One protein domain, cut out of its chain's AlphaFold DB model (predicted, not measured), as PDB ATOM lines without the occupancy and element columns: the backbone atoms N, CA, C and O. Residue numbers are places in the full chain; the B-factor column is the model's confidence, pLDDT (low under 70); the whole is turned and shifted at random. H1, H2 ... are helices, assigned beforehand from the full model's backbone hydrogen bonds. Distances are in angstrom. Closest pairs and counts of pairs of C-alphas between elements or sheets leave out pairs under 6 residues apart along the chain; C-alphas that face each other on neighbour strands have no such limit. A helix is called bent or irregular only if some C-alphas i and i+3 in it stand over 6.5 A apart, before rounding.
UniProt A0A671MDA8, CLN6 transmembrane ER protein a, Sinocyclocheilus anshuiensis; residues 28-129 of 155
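What this domain is: This is residues 28 to 129 of the 155 residues of the protein "CLN6 transmembrane ER protein a" of Sinocyclocheilus anshuiensis (UniProt A0A671MDA8). Look first for the longest helix, H4, which crosses H2 as an X near the middle of both, while H1 and H3 lie side by side as a second, nearly parallel pair that runs the same way. H4 begins near the end of H1, and at its other end residues 123 to 129, of which 123 to 127 belong to H4, stick out free of the rest. The printed part has 102 residues with four named helices, H1 to H4 in chain order, and no named strand; the class is all helix. It is compact, with a radius of gyration of the C-alphas of 14.7 A, and elongated, with spans of 51 by 28 by 23 A.

How they stand to each other: Start with H4, residues 102 to 127. With its residues 106 to 118 alone it touches H2, residues 53 to 73; look at the closest C-alphas, those of Ala 63 and Thr 114, 5.1 A apart. These two run the same way at a steep tilt of 47 degrees. H2 has a kink of 31 degrees near residue 61; it is neither bent nor irregular, but only just, with C-alphas 57 and 60 at 6.3 A. Go to residues 104 to 107 of H4 and you find H1, residues 28 to 41, which only just touches it with residues 38 to 39 alone, 3 pairs of C-alphas being within 8 A; the closest are Phe 39 and Gly 104, 5.5 A apart. H1 and H4 run opposite ways at a steep tilt of 42 degrees. H1 touches H3, residues 76 to 95, with the C-alphas of Phe 36 and Met 86 closest at 6.7 A, the same way at a shallow tilt of 13 degrees. H3 and H4 are close but not clearly touching, the closest C-alphas, Phe 83 and Phe 111, being 7.1 A apart. H1, H3 and H4 form a bundle, a group of helices set together. H2 and H3 are also close but not clearly touching, with the C-alphas of Ile 70 and Phe 76 closest at 5.6 A. H1 and H2 are only just apart, at 8.4 A. Every O i to N i+4 pair is within hydrogen-bond range in H1, H3 and H4; in H2 it is 15 of 17.

Where its parts are: Find C-alpha 102 at (0.388, 24.567, 23.540); from there H4 runs 37.3 A to C-alpha 127 at (-30.556, 41.887, 35.066). H2 spans 30.5 A and H3 28.3 A from first to last C-alpha. Find C-alpha 28 at (-4.852, 32.257, 46.530), where H1 begins its 19.8 A.

The domain as a whole: The C-alphas farthest apart are those of Val 46 and Asn 129, 52.0 A. The printed part has no cut. The link from H1 to H2 is long, with 11 residues; H2 to H3 is tight and H3 to H4 short. Residues 43 to 44 pair with residues 99 to 100, antiparallel. The model's mean pLDDT over the printed part is 78.6, and it is under 70 at residues 44 to 51, 73 to 74 and 125 to 129.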
ATOM      1  N   TYR A  28      -4.507  31.837  47.891       72.56
ATOM      2  CA  TYR A  28      -4.852  32.257  46.530       72.56
ATOM      3  C   TYR A  28      -3.732  33.064  45.870       72.56
ATOM      4  O   TYR A  28      -3.431  32.855  44.701       72.56
ATOM      5  N   VAL A  29      -3.066  33.944  46.624       74.94
ATOM      6  CA  VAL A  29      -1.924  34.730  46.125       74.94
ATOM      7  C   VAL A  29      -0.807  33.837  45.557       74.94
ATOM      8  O   VAL A  29      -0.448  34.035  44.396       74.94
ATOM      9  N   PRO A  30      -0.272  32.836  46.289       82.19
ATOM     10  CA  PRO A  30       0.750  31.950  45.744       82.19
ATOM     11  C   PRO A  30       0.207  31.080  44.609       82.19
ATOM     12  O   PRO A  30       0.934  30.832  43.656       82.19
ATOM     13  N   PHE A  31      -1.062  30.669  44.649       80.31
ATOM     14  CA  PHE A  31      -1.677  29.916  43.557       80.31
ATOM     15  C   PHE A  31      -1.678  30.705  42.236       80.31
ATOM     16  O   PHE A  31      -1.169  30.221  41.226       80.31
ATOM     17  N   PHE A  32      -2.157  31.953  42.245       79.25
ATOM     18  CA  PHE A  32      -2.137  32.821  41.062       79.25
ATOM     19  C   PHE A  32      -0.722  33.206  40.629       79.25
ATOM     20  O   PHE A  32      -0.461  33.317  39.431       79.25
ATOM     21  N   LEU A  33       0.203  33.365  41.580       82.06
ATOM     22  CA  LEU A  33       1.613  33.602  41.280       82.06
ATOM     23  C   LEU A  33       2.232  32.404  40.546       82.06
ATOM     24  O   LEU A  33       2.919  32.595  39.551       82.06
ATOM     25  N   ILE A  34       1.963  31.174  40.994       85.00
ATOM     26  CA  ILE A  34       2.451  29.952  40.341       85.00
ATOM     27  C   ILE A  34       1.841  29.812  38.944       85.00
ATOM     28  O   ILE A  34       2.571  29.492  38.013       85.00
ATOM     29  N   LEU A  35       0.546  30.105  38.766       83.38
ATOM     30  CA  LEU A  35      -0.084  30.129  37.439       83.38
ATOM     31  C   LEU A  35       0.588  31.143  36.508       83.38
ATOM     32  O   LEU A  35       0.839  30.843  35.343       83.38
ATOM     33  N   PHE A  36       0.906  32.332  37.023       82.88
ATOM     34  CA  PHE A  36       1.619  33.356  36.269       82.88
ATOM     35  C   PHE A  36       3.053  32.925  35.923       82.88
ATOM     36  O   PHE A  36       3.463  33.042  34.772       82.88
ATOM     37  N   LEU A  37       3.798  32.365  36.877       84.75
ATOM     38  CA  LEU A  37       5.155  31.862  36.643       84.75
ATOM     39  C   LEU A  37       5.163  30.697  35.646       84.75
ATOM     40  O   LEU A  37       5.970  30.686  34.718       84.75
ATOM     41  N   TYR A  38       4.225  29.759  35.782       83.62
ATOM     42  CA  TYR A  38       4.021  28.673  34.828       83.62
ATOM     43  C   TYR A  38       3.772  29.230  33.425       83.62
ATOM     44  O   TYR A  38       4.454  28.849  32.478       83.62
ATOM     45  N   PHE A  39       2.884  30.220  33.308       82.56
ATOM     46  CA  PHE A  39       2.607  30.895  32.048       82.56
ATOM     47  C   PHE A  39       3.855  31.551  31.444       82.56
ATOM     48  O   PHE A  39       4.118  31.373  30.258       82.56
ATOM     49  N   THR A  40       4.661  32.253  32.251       80.81
ATOM     50  CA  THR A  40       5.932  32.852  31.799       80.81
ATOM     51  C   THR A  40       6.967  31.811  31.362       80.81
ATOM     52  O   THR A  40       7.785  32.105  30.493       80.81
ATOM     53  N   GLY A  41       6.914  30.594  31.912       78.69
ATOM     54  CA  GLY A  41       7.770  29.468  31.527       78.69
ATOM     55  C   GLY A  41       7.295  28.706  30.286       78.69
ATOM     56  O   GLY A  41       8.087  27.997  29.676       78.69
ATOM     57  N   CYS A  42       6.035  28.869  29.866       77.12
ATOM     58  CA  CYS A  42       5.484  28.252  28.650       77.12
ATOM     59  C   CYS A  42       5.875  28.976  27.347       77.12
ATOM     60  O   CYS A  42       5.349  28.653  26.283       77.12
ATOM     61  N   PHE A  43       6.746  29.982  27.395       76.81
ATOM     62  CA  PHE A  43       7.221  30.659  26.193       76.81
ATOM     63  C   PHE A  43       8.419  29.909  25.621       76.81
ATOM     64  O   PHE A  43       9.434  29.739  26.292       76.81
ATOM     65  N   THR A  44       8.304  29.465  24.371       67.06
ATOM     66  CA  THR A  44       9.354  28.708  23.686       67.06
ATOM     67  C   THR A  44       9.678  29.344  22.337       67.06
ATOM     68  O   THR A  44       8.823  29.958  21.696       67.06
ATOM     69  N   GLN A  45      10.930  29.222  21.886       59.66
ATOM     70  CA  GLN A  45      11.335  29.683  20.549       59.66
ATOM     71  C   GLN A  45      11.030  28.665  19.443       59.66
ATOM     72  O   GLN A  45      11.175  28.986  18.264       59.66
ATOM     73  N   VAL A  46      10.624  27.437  19.787       57.00
ATOM     74  CA  VAL A  46      10.526  26.333  18.826       57.00
ATOM     75  C   VAL A  46       9.125  25.726  18.796       57.00
ATOM     76  O   VAL A  46       8.651  25.202  19.795       57.00
ATOM     77  N   LYS A  47       8.553  25.732  17.583       53.25
ATOM     78  CA  LYS A  47       7.322  25.081  17.101       53.25
ATOM     79  C   LYS A  47       5.993  25.508  17.737       53.25
ATOM     80  O   LYS A  47       5.725  25.353  18.917       53.25
ATOM     81  N   ASP A  48       5.107  25.953  16.849       58.72
ATOM     82  CA  ASP A  48       3.679  26.137  17.083       58.72
ATOM     83  C   ASP A  48       3.002  24.753  17.172       58.72
ATOM     84  O   ASP A  48       2.497  24.220  16.180       58.72
ATOM     85  N   GLU A  49       3.077  24.102  18.336       61.62
ATOM     86  CA  GLU A  49       2.303  22.885  18.581       61.62
ATOM     87  C   GLU A  49       0.844  23.260  18.864       61.62
ATOM     88  O   GLU A  49       0.504  23.931  19.842       61.62
ATOM     89  N   LYS A  50      -0.046  22.853  17.952       62.00
ATOM     90  CA  LYS A  50      -1.493  23.017  18.115       62.00
ATOM     91  C   LYS A  50      -1.971  22.217  19.325       62.00
ATOM     92  O   LYS A  50      -1.509  21.103  19.565       62.00
ATOM     93  N   MET A  51      -2.940  22.770  20.053       60.94
ATOM     94  CA  MET A  51      -3.492  22.111  21.234       60.94
ATOM     95  C   MET A  51      -4.101  20.751  20.885       60.94
ATOM     96  O   MET A  51      -4.876  20.669  19.928       60.94
ATOM     97  N   PRO A  52      -3.805  19.695  21.665       72.62
ATOM     98  CA  PRO A  52      -4.465  18.413  21.495       72.62
ATOM     99  C   PRO A  52      -5.966  18.562  21.771       72.62
ATOM    100  O   PRO A  52      -6.378  19.291  22.676       72.62
ATOM    101  N   TYR A  53      -6.799  17.849  21.009       70.00
ATOM    102  CA  TYR A  53      -8.264  17.889  21.135       70.00
ATOM    103  C   TYR A  53      -8.764  17.534  22.546       70.00
ATOM    104  O   TYR A  53      -9.786  18.054  22.990       70.00
ATOM    105  N   SER A  54      -8.019  16.709  23.287       75.81
ATOM    106  CA  SER A  54      -8.291  16.414  24.699       75.81
ATOM    107  C   SER A  54      -8.216  17.661  25.588       75.81
ATOM    108  O   SER A  54      -9.027  17.807  26.500       75.81
ATOM    109  N   GLY A  55      -7.309  18.597  25.289       72.94
ATOM    110  CA  GLY A  55      -7.215  19.883  25.978       72.94
ATOM    111  C   GLY A  55      -8.458  20.741  25.754       72.94
ATOM    112  O   GLY A  55      -8.961  21.343  26.691       72.94
ATOM    113  N   TRP A  56      -9.033  20.737  24.552       76.25
ATOM    114  CA  TRP A  56     -10.291  21.448  24.287       76.25
ATOM    115  C   TRP A  56     -11.475  20.900  25.091       76.25
ATOM    116  O   TRP A  56     -12.303  21.670  25.572       76.25
ATOM    117  N   LEU A  57     -11.536  19.582  25.275       81.12
ATOM    118  CA  LEU A  57     -12.608  18.935  26.032       81.12
ATOM    119  C   LEU A  57     -12.468  19.182  27.543       81.12
ATOM    120  O   LEU A  57     -13.465  19.357  28.237       81.12
ATOM    121  N   LEU A  58     -11.228  19.269  28.038       81.75
ATOM    122  CA  LEU A  58     -10.934  19.573  29.440       81.75
ATOM    123  C   LEU A  58     -11.126  21.057  29.790       81.75
ATOM    124  O   LEU A  58     -11.369  21.384  30.948       81.75
ATOM    125  N   LEU A  59     -11.059  21.939  28.787       81.12
ATOM    126  CA  LEU A  59     -11.172  23.394  28.922       81.12
ATOM    127  C   LEU A  59     -12.500  23.829  29.553       81.12
ATOM    128  O   LEU A  59     -12.532  24.767  30.343       81.12
ATOM    129  N   GLY A  60     -13.588  23.125  29.231       80.00
ATOM    130  CA  GLY A  60     -14.914  23.363  29.803       80.00
ATOM    131  C   GLY A  60     -14.959  23.148  31.322       80.00
ATOM    132  O   GLY A  60     -15.154  24.114  32.060       80.00
ATOM    133  N   PRO A  61     -14.763  21.910  31.820       83.44
ATOM    134  CA  PRO A  61     -14.804  21.630  33.253       83.44
ATOM    135  C   PRO A  61     -13.741  22.404  34.046       83.44
ATOM    136  O   PRO A  61     -14.025  22.834  35.164       83.44
ATOM    137  N   SER A  62     -12.552  22.657  33.479       83.44
ATOM    138  CA  SER A  62     -11.539  23.477  34.154       83.44
ATOM    139  C   SER A  62     -11.956  24.945  34.275       83.44
ATOM    140  O   SER A  62     -11.799  25.527  35.346       83.44
ATOM    141  N   ALA A  63     -12.540  25.543  33.232       84.81
ATOM    142  CA  ALA A  63     -12.995  26.932  33.285       84.81
ATOM    143  C   ALA A  63     -14.145  27.125  34.284       84.81
ATOM    144  O   ALA A  63     -14.174  28.112  35.016       84.81
ATOM    145  N   VAL A  64     -15.064  26.158  34.372       85.06
ATOM    146  CA  VAL A  64     -16.139  26.171  35.379       85.06
ATOM    147  C   VAL A  64     -15.569  26.089  36.799       85.06
ATOM    148  O   VAL A  64     -16.042  26.796  37.686       85.06
ATOM    149  N   TYR A  65     -14.524  25.285  37.016       84.12
ATOM    150  CA  TYR A  65     -13.839  25.210  38.309       84.12
ATOM    151  C   TYR A  65     -13.178  26.541  38.703       84.12
ATOM    152  O   TYR A  65     -13.373  27.020  39.822       84.12
ATOM    153  N   TYR A  66     -12.453  27.182  37.780       82.50
ATOM    154  CA  TYR A  66     -11.883  28.511  38.027       82.50
ATOM    155  C   TYR A  66     -12.966  29.567  38.265       82.50
ATOM    156  O   TYR A  66     -12.816  30.400  39.154       82.50
ATOM    157  N   TRP A  67     -14.073  29.513  37.525       83.75
ATOM    158  CA  TRP A  67     -15.213  30.403  37.733       83.75
ATOM    159  C   TRP A  67     -15.799  30.255  39.141       83.75
ATOM    160  O   TRP A  67     -15.960  31.259  39.838       83.75
ATOM    161  N   TYR A  68     -16.033  29.020  39.594       81.00
ATOM    162  CA  TYR A  68     -16.516  28.743  40.946       81.00
ATOM    163  C   TYR A  68     -15.583  29.345  42.004       81.00
ATOM    164  O   TYR A  68     -16.029  30.157  42.814       81.00
ATOM    165  N   LEU A  69     -14.278  29.065  41.912       80.12
ATOM    166  CA  LEU A  69     -13.251  29.637  42.792       80.12
ATOM    167  C   LEU A  69     -13.290  31.170  42.834       80.12
ATOM    168  O   LEU A  69     -13.115  31.760  43.898       80.12
ATOM    169  N   ILE A  70     -13.511  31.824  41.692       78.19
ATOM    170  CA  ILE A  70     -13.558  33.289  41.608       78.19
ATOM    171  C   ILE A  70     -14.788  33.849  42.317       78.19
ATOM    172  O   ILE A  70     -14.674  34.833  43.049       78.19
ATOM    173  N   THR A  71     -15.946  33.223  42.101       74.56
ATOM    174  CA  THR A  71     -17.217  33.651  42.702       74.56
ATOM    175  C   THR A  71     -17.307  33.344  44.198       74.56
ATOM    176  O   THR A  71     -17.903  34.120  44.940       74.56
ATOM    177  N   GLU A  72     -16.689  32.253  44.651       75.44
ATOM    178  CA  GLU A  72     -16.644  31.856  46.060       75.44
ATOM    179  C   GLU A  72     -15.565  32.634  46.828       75.44
ATOM    180  O   GLU A  72     -15.827  33.190  47.887       75.44
ATOM    181  N   GLY A  73     -14.351  32.739  46.284       68.06
ATOM    182  CA  GLY A  73     -13.208  33.306  47.001       68.06
ATOM    183  C   GLY A  73     -13.140  34.835  47.042       68.06
ATOM    184  O   GLY A  73     -12.196  35.368  47.622       68.06
ATOM    185  N   GLN A  74     -14.061  35.561  46.388       68.06
ATOM    186  CA  GLN A  74     -13.982  37.026  46.192       68.06
ATOM    187  C   GLN A  74     -12.621  37.489  45.619       68.06
ATOM    188  O   GLN A  74     -12.184  38.628  45.779       68.06
ATOM    189  N   ILE A  75     -11.938  36.595  44.903       80.12
ATOM    190  CA  ILE A  75     -10.600  36.786  44.324       80.12
ATOM    191  C   ILE A  75     -10.651  37.458  42.944       80.12
ATOM    192  O   ILE A  75      -9.655  37.468  42.225       80.12
ATOM    193  N   PHE A  76     -11.794  38.039  42.565       79.62
ATOM    194  CA  PHE A  76     -11.999  38.688  41.268       79.62
ATOM    195  C   PHE A  76     -10.937  39.756  40.967       79.62
ATOM    196  O   PHE A  76     -10.405  39.803  39.861       79.62
ATOM    197  N   VAL A  77     -10.558  40.562  41.965       80.81
ATOM    198  CA  VAL A  77      -9.516  41.592  41.809       80.81
ATOM    199  C   VAL A  77      -8.156  40.967  41.478       80.81
ATOM    200  O   VAL A  77      -7.479  41.427  40.558       80.81
ATOM    201  N   LEU A  78      -7.771  39.895  42.183       82.88
ATOM    202  CA  LEU A  78      -6.527  39.163  41.914       82.88
ATOM    203  C   LEU A  78      -6.561  38.506  40.534       82.88
ATOM    204  O   LEU A  78      -5.591  38.591  39.793       82.88
ATOM    205  N   TYR A  79      -7.695  37.914  40.171       84.25
ATOM    206  CA  TYR A  79      -7.898  37.291  38.872       84.25
ATOM    207  C   TYR A  79      -7.715  38.286  37.719       84.25
ATOM    208  O   TYR A  79      -6.972  38.011  36.776       84.25
ATOM    209  N   VAL A  80      -8.342  39.463  37.811       85.06
ATOM    210  CA  VAL A  80      -8.199  40.537  36.816       85.06
ATOM    211  C   VAL A  80      -6.746  41.007  36.741       85.06
ATOM    212  O   VAL A  80      -6.212  41.153  35.643       85.06
ATOM    213  N   PHE A  81      -6.076  41.180  37.883       86.81
ATOM    214  CA  PHE A  81      -4.658  41.540  37.919       86.81
ATOM    215  C   PHE A  81      -3.776  40.492  37.223       86.81
ATOM    216  O   PHE A  81      -2.944  40.841  36.387       86.81
ATOM    217  N   THR A  82      -3.987  39.204  37.504       87.12
ATOM    218  CA  THR A  82      -3.261  38.108  36.850       87.12
ATOM    219  C   THR A  82      -3.557  38.044  35.355       87.12
ATOM    220  O   THR A  82      -2.635  37.837  34.570       87.12
ATOM    221  N   PHE A  83      -4.802  38.276  34.937       86.56
ATOM    222  CA  PHE A  83      -5.163  38.349  33.523       86.56
ATOM    223  C   PHE A  83      -4.416  39.484  32.810       86.56
ATOM    224  O   PHE A  83      -3.808  39.256  31.764       86.56
ATOM    225  N   PHE A  84      -4.378  40.682  33.401       88.44
ATOM    226  CA  PHE A  84      -3.584  41.794  32.870       88.44
ATOM    227  C   PHE A  84      -2.098  41.458  32.805       88.44
ATOM    228  O   PHE A  84      -1.464  41.743  31.792       88.44
ATOM    229  N   ALA A  85      -1.550  40.823  33.842       89.75
ATOM    230  CA  ALA A  85      -0.160  40.391  33.853       89.75
ATOM    231  C   ALA A  85       0.118  39.387  32.723       89.75
ATOM    232  O   ALA A  85       1.072  39.570  31.977       89.75
ATOM    233  N   MET A  86      -0.742  38.381  32.525       88.31
ATOM    234  CA  MET A  86      -0.620  37.422  31.421       88.31
ATOM    235  C   MET A  86      -0.685  38.113  30.055       88.31
ATOM    236  O   MET A  86       0.162  37.848  29.205       88.31
ATOM    237  N   VAL A  87      -1.632  39.034  29.839       87.38
ATOM    238  CA  VAL A  87      -1.739  39.803  28.586       87.38
ATOM    239  C   VAL A  87      -0.499  40.669  28.367       87.38
ATOM    240  O   VAL A  87       0.059  40.661  27.271       87.38
ATOM    241  N   ALA A  88      -0.026  41.369  29.400       89.06
ATOM    242  CA  ALA A  88       1.185  42.180  29.336       89.06
ATOM    243  C   ALA A  88       2.409  41.318  29.007       89.06
ATOM    244  O   ALA A  88       3.186  41.673  28.125       89.06
ATOM    245  N   THR A  89       2.545  40.147  29.634       85.81
ATOM    246  CA  THR A  89       3.601  39.185  29.316       85.81
ATOM    247  C   THR A  89       3.497  38.711  27.871       85.81
ATOM    248  O   THR A  89       4.503  38.745  27.173       85.81
ATOM    249  N   VAL A  90       2.310  38.337  27.376       84.44
ATOM    250  CA  VAL A  90       2.116  37.970  25.959       84.44
ATOM    251  C   VAL A  90       2.520  39.113  25.037       84.44
ATOM    252  O   VAL A  90       3.192  38.869  24.041       84.44
ATOM    253  N   MET A  91       2.145  40.353  25.354       85.25
ATOM    254  CA  MET A  91       2.515  41.520  24.556       85.25
ATOM    255  C   MET A  91       4.031  41.744  24.556       85.25
ATOM    256  O   MET A  91       4.610  41.860  23.479       85.25
ATOM    257  N   CYS A  92       4.682  41.730  25.722       84.69
ATOM    258  CA  CYS A  92       6.134  41.879  25.851       84.69
ATOM    259  C   CYS A  92       6.896  40.762  25.124       84.69
ATOM    260  O   CYS A  92       7.831  41.027  24.372       84.69
ATOM    261  N   GLN A  93       6.468  39.510  25.294       81.19
ATOM    262  CA  GLN A  93       7.079  38.340  24.659       81.19
ATOM    263  C   GLN A  93       6.868  38.356  23.141       81.19
ATOM    264  O   GLN A  93       7.789  38.050  22.386       81.19
ATOM    265  N   ARG A  94       5.686  38.787  22.676       77.44
ATOM    266  CA  ARG A  94       5.387  38.970  21.250       77.44
ATOM    267  C   ARG A  94       6.239  40.071  20.629       77.44
ATOM    268  O   ARG A  94       6.674  39.914  19.495       77.44
ATOM    269  N   TRP A  95       6.503  41.153  21.364       76.56
ATOM    270  CA  TRP A  95       7.452  42.191  20.947       76.56
ATOM    271  C   TRP A  95       8.888  41.661  20.843       76.56
ATOM    272  O   TRP A  95       9.632  42.101  19.974       76.56
ATOM    273  N   MET A  96       9.261  40.684  21.673       76.56
ATOM    274  CA  MET A  96      10.554  39.992  21.615       76.56
ATOM    275  C   MET A  96      10.594  38.797  20.638       76.56
ATOM    276  O   MET A  96      11.644  38.182  20.481       76.56
ATOM    277  N   GLY A  97       9.486  38.467  19.963       71.12
ATOM    278  CA  GLY A  97       9.420  37.388  18.968       71.12
ATOM    279  C   GLY A  97       9.256  35.968  19.530       71.12
ATOM    280  O   GLY A  97       9.429  35.004  18.786       71.12
ATOM    281  N   PHE A  98       8.907  35.807  20.810       73.88
ATOM    282  CA  PHE A  98       8.633  34.496  21.411       73.88
ATOM    283  C   PHE A  98       7.197  34.036  21.141       73.88
ATOM    284  O   PHE A  98       6.258  34.838  21.132       73.88
ATOM    285  N   VAL A  99       7.017  32.726  20.955       73.00
ATOM    286  CA  VAL A  99       5.709  32.103  20.720       73.00
ATOM    287  C   VAL A  99       5.281  31.325  21.965       73.00
ATOM    288  O   VAL A  99       6.090  30.715  22.662       73.00
ATOM    289  N   LEU A 100       3.985  31.380  22.269       76.25
ATOM    290  CA  LEU A 100       3.396  30.658  23.393       76.25
ATOM    291  C   LEU A 100       3.198  29.180  23.029       76.25
ATOM    292  O   LEU A 100       2.559  28.894  22.009       76.25
ATOM    293  N   ASP A 101       3.701  28.277  23.870       81.56
ATOM    294  CA  ASP A 101       3.517  26.829  23.748       81.56
ATOM    295  C   ASP A 101       2.037  26.410  23.887       81.56
ATOM    296  O   ASP A 101       1.198  27.152  24.413       81.56
ATOM    297  N   SER A 102       1.713  25.193  23.445       77.12
ATOM    298  CA  SER A 102       0.388  24.567  23.540       77.12
ATOM    299  C   SER A 102      -0.219  24.642  24.951       77.12
ATOM    300  O   SER A 102      -1.391  25.001  25.115       77.12
ATOM    301  N   ASN A 103       0.589  24.402  25.991       81.12
ATOM    302  CA  ASN A 103       0.140  24.450  27.388       81.12
ATOM    303  C   ASN A 103      -0.141  25.880  27.872       81.12
ATOM    304  O   ASN A 103      -1.124  26.131  28.572       81.12
ATOM    305  N   GLY A 104       0.680  26.844  27.449       81.94
ATOM    306  CA  GLY A 104       0.444  28.258  27.741       81.94
ATOM    307  C   GLY A 104      -0.845  28.753  27.083       81.94
ATOM    308  O   GLY A 104      -1.633  29.464  27.709       81.94
ATOM    309  N   ARG A 105      -1.115  28.315  25.845       81.25
ATOM    310  CA  ARG A 105      -2.372  28.608  25.134       81.25
ATOM    311  C   ARG A 105      -3.578  27.989  25.835       81.25
ATOM    312  O   ARG A 105      -4.595  28.664  25.961       81.25
ATOM    313  N   PHE A 106      -3.460  26.759  26.347       83.69
ATOM    314  CA  PHE A 106      -4.504  26.128  27.167       83.69
ATOM    315  C   PHE A 106      -4.889  26.979  28.369       83.69
ATOM    316  O   PHE A 106      -6.076  27.226  28.604       83.69
ATOM    317  N   LEU A 107      -3.883  27.437  29.115       85.81
ATOM    318  CA  LEU A 107      -4.102  28.249  30.301       85.81
ATOM    319  C   LEU A 107      -4.710  29.608  29.934       85.81
ATOM    320  O   LEU A 107      -5.668  30.043  30.567       85.81
ATOM    321  N   PHE A 108      -4.219  30.242  28.868       85.31
ATOM    322  CA  PHE A 108      -4.741  31.526  28.402       85.31
ATOM    323  C   PHE A 108      -6.203  31.440  27.952       85.31
ATOM    324  O   PHE A 108      -7.025  32.258  28.362       85.31
ATOM    325  N   TYR A 109      -6.563  30.421  27.165       85.06
ATOM    326  CA  TYR A 109      -7.956  30.198  26.775       85.06
ATOM    327  C   TYR A 109      -8.845  29.884  27.977       85.06
ATOM    328  O   TYR A 109      -9.970  30.375  28.029       85.06
ATOM    329  N   ASN A 110      -8.342  29.140  28.969       87.12
ATOM    330  CA  ASN A 110      -9.065  28.914  30.222       87.12
ATOM    331  C   ASN A 110      -9.407  30.235  30.911       87.12
ATOM    332  O   ASN A 110     -10.555  30.438  31.305       87.12
ATOM    333  N   PHE A 111      -8.441  31.150  31.008       86.44
ATOM    334  CA  PHE A 111      -8.662  32.478  31.577       86.44
ATOM    335  C   PHE A 111      -9.657  33.308  30.743       86.44
ATOM    336  O   PHE A 111     -10.521  33.988  31.294       86.44
ATOM    337  N   ILE A 112      -9.613  33.236  29.411       88.19
ATOM    338  CA  ILE A 112     -10.585  33.950  28.567       88.19
ATOM    339  C   ILE A 112     -12.006  33.413  28.782       88.19
ATOM    340  O   ILE A 112     -12.926  34.199  29.011       88.19
ATOM    341  N   ILE A 113     -12.194  32.091  28.736       88.06
ATOM    342  CA  ILE A 113     -13.512  31.471  28.935       88.06
ATOM    343  C   ILE A 113     -14.032  31.780  30.337       88.06
ATOM    344  O   ILE A 113     -15.168  32.223  30.484       88.06
ATOM    345  N   THR A 114     -13.188  31.628  31.356       87.38
ATOM    346  CA  THR A 114     -13.543  31.935  32.745       87.38
ATOM    347  C   THR A 114     -13.948  33.402  32.907       87.38
ATOM    348  O   THR A 114     -14.961  33.683  33.543       87.38
ATOM    349  N   LEU A 115     -13.232  34.346  32.281       86.62
ATOM    350  CA  LEU A 115     -13.605  35.766  32.287       86.62
ATOM    351  C   LEU A 115     -14.973  35.988  31.623       86.62
ATOM    352  O   LEU A 115     -15.797  36.729  32.156       86.62
ATOM    353  N   GLY A 116     -15.242  35.313  30.503       86.81
ATOM    354  CA  GLY A 116     -16.548  35.323  29.844       86.81
ATOM    355  C   GLY A 116     -17.669  34.801  30.748       86.81
ATOM    356  O   GLY A 116     -18.701  35.455  30.864       86.81
ATOM    357  N   LEU A 117     -17.452  33.682  31.449       86.25
ATOM    358  CA  LEU A 117     -18.411  33.147  32.425       86.25
ATOM    359  C   LEU A 117     -18.665  34.135  33.566       86.25
ATOM    360  O   LEU A 117     -19.815  34.334  33.949       86.25
ATOM    361  N   VAL A 118     -17.619  34.786  34.084       83.00
ATOM    362  CA  VAL A 118     -17.773  35.826  35.111       83.00
ATOM    363  C   VAL A 118     -18.593  37.000  34.574       83.00
ATOM    364  O   VAL A 118     -19.496  37.458  35.264       83.00
ATOM    365  N   LEU A 119     -18.345  37.469  33.348       83.62
ATOM    366  CA  LEU A 119     -19.121  38.556  32.741       83.62
ATOM    367  C   LEU A 119     -20.588  38.175  32.531       83.62
ATOM    368  O   LEU A 119     -21.465  38.976  32.841       83.62
ATOM    369  N   VAL A 120     -20.862  36.961  32.046       84.56
ATOM    370  CA  VAL A 120     -22.230  36.443  31.900       84.56
ATOM    371  C   VAL A 120     -22.907  36.340  33.263       84.56
ATOM    372  O   VAL A 120     -24.051  36.758  33.396       84.56
ATOM    373  N   TRP A 121     -22.199  35.856  34.286       80.00
ATOM    374  CA  TRP A 121     -22.700  35.790  35.658       80.00
ATOM    375  C   TRP A 121     -23.033  37.179  36.207       80.00
ATOM    376  O   TRP A 121     -24.141  37.397  36.686       80.00
ATOM    377  N   VAL A 122     -22.117  38.142  36.068       72.75
ATOM    378  CA  VAL A 122     -22.319  39.538  36.481       72.75
ATOM    379  C   VAL A 122     -23.476  40.177  35.712       72.75
ATOM    380  O   VAL A 122     -24.292  40.860  36.320       72.75
ATOM    381  N   ALA A 123     -23.595  39.939  34.405       75.94
ATOM    382  CA  ALA A 123     -24.690  40.454  33.584       75.94
ATOM    383  C   ALA A 123     -26.044  39.830  33.960       75.94
ATOM    384  O   ALA A 123     -27.045  40.539  34.038       75.94
ATOM    385  N   TYR A 124     -26.070  38.526  34.243       72.38
ATOM    386  CA  TYR A 124     -27.255  37.820  34.732       72.38
ATOM    387  C   TYR A 124     -27.718  38.398  36.074       72.38
ATOM    388  O   TYR A 124     -28.882  38.751  36.240       72.38
ATOM    389  N   LEU A 125     -26.773  38.610  36.988       66.88
ATOM    390  CA  LEU A 125     -26.979  39.287  38.267       66.88
ATOM    391  C   LEU A 125     -27.451  40.735  38.127       66.88
ATOM    392  O   LEU A 125     -28.289  41.195  38.898       66.88
ATOM    393  N   TRP A 126     -26.919  41.456  37.142       61.44
ATOM    394  CA  TRP A 126     -27.287  42.838  36.853       61.44
ATOM    395  C   TRP A 126     -28.718  42.962  36.315       61.44
ATOM    396  O   TRP A 126     -29.391  43.961  36.576       61.44
ATOM    397  N   ASN A 127     -29.191  41.948  35.584       63.38
ATOM    398  CA  ASN A 127     -30.556  41.887  35.066       63.38
ATOM    399  C   ASN A 127     -31.600  41.714  36.192       63.38
ATOM    400  O   ASN A 127     -32.742  42.163  36.063       63.38
ATOM    401  N   ASP A 128     -31.206  41.128  37.325       65.06
ATOM    402  CA  ASP A 128     -32.079  40.914  38.477       65.06
ATOM    403  C   ASP A 128     -32.218  42.187  39.336       65.06
ATOM    404  O   ASP A 128     -31.441  42.487  40.251       65.06
ATOM    405  N   ASN A 129     -33.271  42.964  39.062       57.91
ATOM    406  CA  ASN A 129     -33.592  44.202  39.787       57.91
ATOM    407  C   ASN A 129     -33.746  44.010  41.312       57.91
ATOM    408  O   ASN A 129     -33.587  44.971  42.072       57.91
TER     409      ASN A 129